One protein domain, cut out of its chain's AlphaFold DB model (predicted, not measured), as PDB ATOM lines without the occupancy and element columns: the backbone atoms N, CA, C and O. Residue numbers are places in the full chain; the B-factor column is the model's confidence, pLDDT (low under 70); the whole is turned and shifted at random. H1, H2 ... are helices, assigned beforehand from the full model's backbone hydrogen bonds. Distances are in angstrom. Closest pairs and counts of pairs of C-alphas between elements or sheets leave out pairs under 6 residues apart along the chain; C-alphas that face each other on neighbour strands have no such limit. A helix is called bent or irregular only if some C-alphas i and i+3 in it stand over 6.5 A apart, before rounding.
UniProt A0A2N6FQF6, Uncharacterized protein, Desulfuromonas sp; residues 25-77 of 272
ATOM      1  N   HIS A  25      14.062  71.181 226.842       62.66
ATOM      2  CA  HIS A  25      14.444  70.133 225.888       62.66
ATOM      3  C   HIS A  25      15.335  69.074 226.526       62.66
ATOM      4  O   HIS A  25      16.558  69.149 226.503       62.66
ATOM      5  N   VAL A  26      14.670  68.051 227.058       68.81
ATOM      6  CA  VAL A  26      15.258  66.736 227.319       68.81
ATOM      7  C   VAL A  26      15.604  66.082 225.975       68.81
ATOM      8  O   VAL A  26      14.872  66.248 224.995       68.81
ATOM      9  N   CYS A  27      16.709  65.329 225.920       77.56
ATOM     10  CA  CYS A  27      17.085  64.535 224.748       77.56
ATOM     11  C   CYS A  27      15.876  63.722 224.216       77.56
ATOM     12  O   CYS A  27      15.304  62.943 224.973       77.56
ATOM     13  N   PRO A  28      15.505  63.814 222.923       74.81
ATOM     14  CA  PRO A  28      14.382  63.054 222.353       74.81
ATOM     15  C   PRO A  28      14.514  61.527 222.441       74.81
ATOM     16  O   PRO A  28      13.527  60.813 222.289       74.81
ATOM     17  N   TYR A  29      15.734  61.027 222.646       74.31
ATOM     18  CA  TYR A  29      16.034  59.602 222.793       74.31
ATOM     19  C   TYR A  29      16.212  59.183 224.258       74.31
ATOM     20  O   TYR A  29      16.526  58.027 224.523       74.31
ATOM     21  N   PHE A  30      16.014  60.100 225.206       70.62
ATOM     22  CA  PHE A  30      16.007  59.806 226.634       70.62
ATOM     23  C   PHE A  30      14.937  58.744 226.935       70.62
ATOM     24  O   PHE A  30      13.788  58.912 226.533       70.62
ATOM     25  N   HIS A  31      15.324  57.656 227.614       63.84
ATOM     26  CA  HIS A  31      14.502  56.459 227.880       63.84
ATOM     27  C   HIS A  31      14.144  55.589 226.658       63.84
ATOM     28  O   HIS A  31      13.297  54.701 226.763       63.84
ATOM     29  N   ASN A  32      14.761  55.793 225.492       65.06
ATOM     30  CA  ASN A  32      14.592  54.860 224.379       65.06
ATOM     31  C   ASN A  32      15.619  53.717 224.482       65.06
ATOM     32  O   ASN A  32      16.764  53.893 224.059       65.06
ATOM     33  N   GLU A  33      15.158  52.549 224.953       58.16
ATOM     34  CA  GLU A  33      15.898  51.278 225.168       58.16
ATOM     35  C   GLU A  33      16.735  50.795 223.964       58.16
ATOM     36  O   GLU A  33      17.501  49.844 224.051       58.16
ATOM     37  N   SER A  34      16.558  51.393 222.786       60.69
ATOM     38  CA  SER A  34      17.180  50.932 221.544       60.69
ATOM     39  C   SER A  34      18.224  51.872 220.947       60.69
ATOM     40  O   SER A  34      18.803  51.540 219.908       60.69
ATOM     41  N   GLY A  35      18.458  53.028 221.567       66.50
ATOM     42  CA  GLY A  35      19.433  54.003 221.077       66.50
ATOM     43  C   GLY A  35      20.184  54.758 222.164       66.50
ATOM     44  O   GLY A  35      21.304  55.189 221.916       66.50
ATOM     45  N   CYS A  36      19.606  54.936 223.348       75.81
ATOM     46  CA  CYS A  36      20.242  55.674 224.427       75.81
ATOM     47  C   CYS A  36      20.361  54.776 225.646       75.81
ATOM     48  O   CYS A  36      19.349  54.386 226.214       75.81
ATOM     49  N   ASP A  37      21.592  54.527 226.078       72.81
ATOM     50  CA  ASP A  37      21.846  53.649 227.220       72.81
ATOM     51  C   ASP A  37      21.518  54.301 228.574       72.81
ATOM     52  O   ASP A  37      21.721  53.721 229.635       72.81
ATOM     53  N   VAL A  38      21.049  55.550 228.572       74.56
ATOM     54  CA  VAL A  38      20.699  56.277 229.792       74.56
ATOM     55  C   VAL A  38      19.517  55.588 230.471       74.56
ATOM     56  O   VAL A  38      18.394  55.649 229.971       74.56
ATOM     57  N   GLY A  39      19.781  54.985 231.632       66.19
ATOM     58  CA  GLY A  39      18.818  54.176 232.384       66.19
ATOM     59  C   GLY A  39      19.103  52.672 232.352       66.19
ATOM     60  O   GLY A  39      18.384  51.931 233.012       66.19
ATOM     61  N   GLU A  40      20.140  52.231 231.636       73.75
ATOM     62  CA  GLU A  40      20.571  50.832 231.614       73.75
ATOM     63  C   GLU A  40      21.196  50.381 232.942       73.75
ATOM     64  O   GLU A  40      21.871  51.149 233.635       73.75
ATOM     65  N   ASP A  41      21.039  49.090 233.246       65.44
ATOM     66  CA  ASP A  41      21.430  48.467 234.523       65.44
ATOM     67  C   ASP A  41      22.938  48.538 234.825       65.44
ATOM     68  O   ASP A  41      23.367  48.325 235.959       65.44
ATOM     69  N   TYR A  42      23.769  48.821 233.819       70.81
ATOM     70  CA  TYR A  42      25.219  48.947 233.983       70.81
ATOM     71  C   TYR A  42      25.680  50.363 234.363       70.81
ATOM     72  O   TYR A  42      26.864  50.552 234.659       70.81
ATOM     73  N   ILE A  43      24.791  51.362 234.341       71.88
ATOM     74  CA  ILE A  43      25.120  52.747 234.697       71.88
ATOM     75  C   ILE A  43      25.070  52.905 236.216       71.88
ATOM     76  O   ILE A  43      24.059  52.618 236.857       71.88
ATOM     77  N   SER A  44      26.164  53.384 236.817       73.50
ATOM     78  CA  SER A  44      26.219  53.536 238.271       73.50
ATOM     79  C   SER A  44      25.296  54.668 238.753       73.50
ATOM     80  O   SER A  44      25.139  55.674 238.056       73.50
ATOM     81  N   PRO A  45      24.741  54.591 239.979       73.06
ATOM     82  CA  PRO A  45      23.916  55.666 240.539       73.06
ATOM     83  C   PRO A  45      24.613  57.036 240.585       73.06
ATOM     84  O   PRO A  45      23.944  58.063 240.550       73.06
ATOM     85  N   HIS A  46      25.949  57.057 240.653       73.56
ATOM     86  CA  HIS A  46      26.739  58.289 240.614       73.56
ATOM     87  C   HIS A  46      26.787  58.904 239.207       73.56
ATOM     88  O   HIS A  46      26.710  60.122 239.049       73.56
ATOM     89  N   ASP A  47      26.859  58.055 238.182       77.88
ATOM     90  CA  ASP A  47      26.876  58.494 236.789       77.88
ATOM     91  C   ASP A  47      25.501  59.015 236.358       77.88
ATOM     92  O   ASP A  47      25.429  59.954 235.569       77.88
ATOM     93  N   VAL A  48      24.409  58.477 236.920       74.81
ATOM     94  CA  VAL A  48      23.033  58.914 236.620       74.81
ATOM     95  C   VAL A  48      22.843  60.412 236.861       74.81
ATOM     96  O   VAL A  48      22.288  61.091 236.001       74.81
ATOM     97  N   GLU A  49      23.313  60.947 237.989       76.06
ATOM     98  CA  GLU A  49      23.147  62.370 238.320       76.06
ATOM     99  C   GLU A  49      23.862  63.265 237.297       76.06
ATOM    100  O   GLU A  49      23.260  64.169 236.715       76.06
ATOM    101  N   THR A  50      25.109  62.915 236.970       77.56
ATOM    102  CA  THR A  50      25.919  63.617 235.963       77.56
ATOM    103  C   THR A  50      25.286  63.532 234.568       77.56
ATOM    104  O   THR A  50      25.251  64.510 233.818       77.56
ATOM    105  N   ILE A  51      24.754  62.364 234.206       79.12
ATOM    106  CA  ILE A  51      24.105  62.114 232.917       79.12
ATOM    107  C   ILE A  51      22.803  62.904 232.793       79.12
ATOM    108  O   ILE A  51      22.537  63.467 231.730       79.12
ATOM    109  N   VAL A  52      21.991  62.963 233.853       75.88
ATOM    110  CA  VAL A  52      20.729  63.717 233.878       75.88
ATOM    111  C   VAL A  52      20.997  65.213 233.729       75.88
ATOM    112  O   VAL A  52      20.347  65.863 232.909       75.88
ATOM    113  N   GLU A  53      21.985  65.759 234.443       75.62
ATOM    114  CA  GLU A  53      22.403  67.159 234.281       75.62
ATOM    115  C   GLU A  53      22.880  67.455 232.853       75.62
ATOM    116  O   GLU A  53      22.461  68.441 232.236       75.62
ATOM    117  N   PHE A  54      23.703  66.570 232.286       78.12
ATOM    118  CA  PHE A  54      24.196  66.709 230.920       78.12
ATOM    119  C   PHE A  54      23.065  66.614 229.886       78.12
ATOM    120  O   PHE A  54      23.005  67.411 228.955       78.12
ATOM    121  N   CYS A  55      22.123  65.685 230.053       80.50
ATOM    122  CA  CYS A  55      21.006  65.489 229.126       80.50
ATOM    123  C   CYS A  55      19.968  66.622 229.188       80.50
ATOM    124  O   CYS A  55      19.359  66.928 228.162       80.50
ATOM    125  N   ASN A  56      19.784  67.260 230.348       76.19
ATOM    126  CA  ASN A  56      18.860  68.386 230.515       76.19
ATOM    127  C   ASN A  56      19.387  69.699 229.914       76.19
ATOM    128  O   ASN A  56      18.586  70.555 229.547       76.19
ATOM    129  N   GLY A  57      20.710  69.876 229.823       71.06
ATOM    130  CA  GLY A  57      21.315  71.136 229.359       71.06
ATOM    131  C   GLY A  57      22.146  71.051 228.077       71.06
ATOM    132  O   GLY A  57      22.306  72.056 227.392       71.06
ATOM    133  N   HIS A  58      22.675  69.871 227.744       78.69
ATOM    134  CA  HIS A  58      23.745  69.694 226.753       78.69
ATOM    135  C   HIS A  58      23.541  68.455 225.862       78.69
ATOM    136  O   HIS A  58      24.488  67.946 225.263       78.69
ATOM    137  N   TYR A  59      22.302  67.977 225.686       78.62
ATOM    138  CA  TYR A  59      22.027  66.844 224.789       78.62
ATOM    139  C   TYR A  59      22.576  66.988 223.346       78.62
ATOM    140  O   TYR A  59      22.943  65.957 222.781       78.62
ATOM    141  N   PRO A  60      22.712  68.187 222.729       78.50
ATOM    142  CA  PRO A  60      23.322  68.315 221.400       78.50
ATOM    143  C   PRO A  60      24.815  67.955 221.370       78.50
ATOM    144  O   PRO A  60      25.359  67.652 220.308       78.50
ATOM    145  N   GLU A  61      25.478  67.983 222.526       81.81
ATOM    146  CA  GLU A  61      26.887  67.622 222.702       81.81
ATOM    147  C   GLU A  61      27.067  66.124 222.993       81.81
ATOM    148  O   GLU A  61      28.184  65.607 222.926       81.81
ATOM    149  N   CYS A  62      25.976  65.396 223.259       79.94
ATOM    150  CA  CYS A  62      26.010  63.954 223.457       79.94
ATOM    151  C   CYS A  62      26.455  63.247 222.167       79.94
ATOM    152  O   CYS A  62      25.812  63.350 221.117       79.94
ATOM    153  N   ILE A  63      27.546  62.480 222.260       76.81
ATOM    154  CA  ILE A  63      28.101  61.712 221.135       76.81
ATOM    155  C   ILE A  63      27.049  60.726 220.613       76.81
ATOM    156  O   ILE A  63      26.822  60.656 219.409       76.81
ATOM    157  N   THR A  64      26.353  60.028 221.512       76.56
ATOM    158  CA  THR A  64      25.299  59.063 221.174       76.56
ATOM    159  C   THR A  64      24.119  59.726 220.467       76.56
ATOM    160  O   THR A  64      23.720  59.265 219.399       76.56
ATOM    161  N   TYR A  65      23.622  60.863 220.974       80.19
ATOM    162  CA  TYR A  65      22.577  61.647 220.300       80.19
ATOM    163  C   TYR A  65      22.984  62.005 218.868       80.19
ATOM    164  O   TYR A  65      22.252  61.719 217.919       80.19
ATOM    165  N   ARG A  66      24.189  62.565 218.699       81.56
ATOM    166  CA  ARG A  66      24.709  62.944 217.382       81.56
ATOM    167  C   ARG A  66      24.820  61.746 216.452       81.56
ATOM    168  O   ARG A  66      24.307  61.806 215.338       81.56
ATOM    169  N   MET A  67      25.400  60.643 216.926       75.75
ATOM    170  CA  MET A  67      25.518  59.411 216.148       75.75
ATOM    171  C   MET A  67      24.151  58.936 215.642       75.75
ATOM    172  O   MET A  67      24.019  58.666 214.448       75.75
ATOM    173  N   ILE A  68      23.126  58.894 216.502       76.25
ATOM    174  CA  ILE A  68      21.772  58.438 216.134       76.25
ATOM    175  C   ILE A  68      21.119  59.389 215.135       76.25
ATOM    176  O   ILE A  68      20.510  58.935 214.167       76.25
ATOM    177  N   THR A  69      21.255  60.701 215.340       78.75
ATOM    178  CA  THR A  69      20.679  61.697 214.424       78.75
ATOM    179  C   THR A  69      21.348  61.704 213.051       78.75
ATOM    180  O   THR A  69      20.671  61.944 212.056       78.75
ATOM    181  N   GLU A  70      22.652  61.422 212.980       77.31
ATOM    182  CA  GLU A  70      23.422  61.434 211.732       77.31
ATOM    183  C   GLU A  70      23.300  60.109 210.950       77.31
ATOM    184  O   GLU A  70      23.233  60.135 209.722       77.31
ATOM    185  N   HIS A  71      23.251  58.957 211.634       73.06
ATOM    186  CA  HIS A  71      23.341  57.631 210.997       73.06
ATOM    187  C   HIS A  71      22.057  56.787 211.077       73.06
ATOM    188  O   HIS A  71      21.945  55.783 210.372       73.06
ATOM    189  N   GLY A  72      21.076  57.180 211.895       70.56
ATOM    190  CA  GLY A  72      19.852  56.412 212.128       70.56
ATOM    191  C   GLY A  72      20.053  55.181 213.028       70.56
ATOM    192  O   GLY A  72      21.143  54.614 213.133       70.56
ATOM    193  N   MET A  73      18.973  54.746 213.688       64.06
ATOM    194  CA  MET A  73      18.998  53.678 214.707       64.06
ATOM    195  C   MET A  73      19.466  52.314 214.159       64.06
ATOM    196  O   MET A  73      20.154  51.562 214.849       64.06
ATOM    197  N   ASP A  74      19.140  51.999 212.903       62.66
ATOM    198  CA  ASP A  74      19.410  50.682 212.308       62.66
ATOM    199  C   ASP A  74      20.889  50.460 211.956       62.66
ATOM    200  O   ASP A  74      21.379  49.327 211.971       62.66
ATOM    201  N   ALA A  75      21.622  51.535 211.652       60.22
ATOM    202  CA  ALA A  75      23.043  51.466 211.319       60.22
ATOM    203  C   ALA A  75      23.912  51.252 212.569       60.22
ATOM    204  O   ALA A  75      24.878  50.488 212.526       60.22
ATOM    205  N   ILE A  76      23.535  51.866 213.697       60.66
ATOM    206  CA  ILE A  76      24.263  51.756 214.970       60.66
ATOM    207  C   ILE A  76      24.108  50.360 215.571       60.66
ATOM    208  O   ILE A  76      25.111  49.773 215.970       60.66
ATOM    209  N   LYS A  77      22.905  49.763 215.537       58.81
ATOM    210  CA  LYS A  77      22.694  48.374 215.994       58.81
ATOM    211  C   LYS A  77      23.618  47.375 215.295       58.81
ATOM    212  O   LYS A  77      24.110  46.455 215.934       58.81
TER     213      LYS A  77
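What this domain is: This is residues 25 to 77 of the 272 residues of an uncharacterized protein of Desulfuromonas sp (UniProt A0A2N6FQF6). A kinked helix, H1, and two shorter helices, H2 and H3, follow one another round an open U, and the long unnamed stretch of residues 25 to 44 loops across the space between its arms. H1 makes one arm, H2 runs on from it along the base, and the short H3 stands at the other end. The printed part has 53 residues with three named helices, in the order H1, H2, H3, and no named strand; the class is all helix. It is compact, with a radius of gyration of the C-alphas of 10.9 A, and the C-alphas span 30 by 23 by 14 A.

How they stand to each other: H1, residues 45 to 61, has a kink of 71 degrees near residue 55 and is irregular, with C-alphas 57 and 60 8.7 A apart. H2, residues 63 to 71, is close to H1 but not clearly touching; their closest C-alphas, of Pro 60 and Arg 66, are 6.8 A apart. The two run the same way at a steep tilt of 46 degrees. H3, residues 73 to 77, is close to H2 but not clearly touching, the closest C-alphas being those of Ile 68 and Ile 76, 7.2 A apart. H1 and H3 are apart. Each O i to N i+4 pair is within hydrogen-bond range in H2 and H3, against 8 of 13 in H1.

Where its parts are: H1 is 21.7 A from first to last C-alpha and begins at C-alpha 45 (23.916, 55.666, 240.539). H2 is 11.9 A long and begins at C-alpha 63 (28.101, 61.712, 221.135). H3, 6.6 A long, ends at C-alpha 77 (22.694, 48.374, 215.994).

The domain as a whole: The two C-alphas farthest apart, of His 46 and Ala 75, are 30.3 A apart. The printed part has no cut, and the links H1 to H2 and H2 to H3 are tight. The mean pLDDT of the printed part is 72.6; 14 residues are under 70, namely 25 to 26, 31 to 35, 39, 41 and 73 to 77.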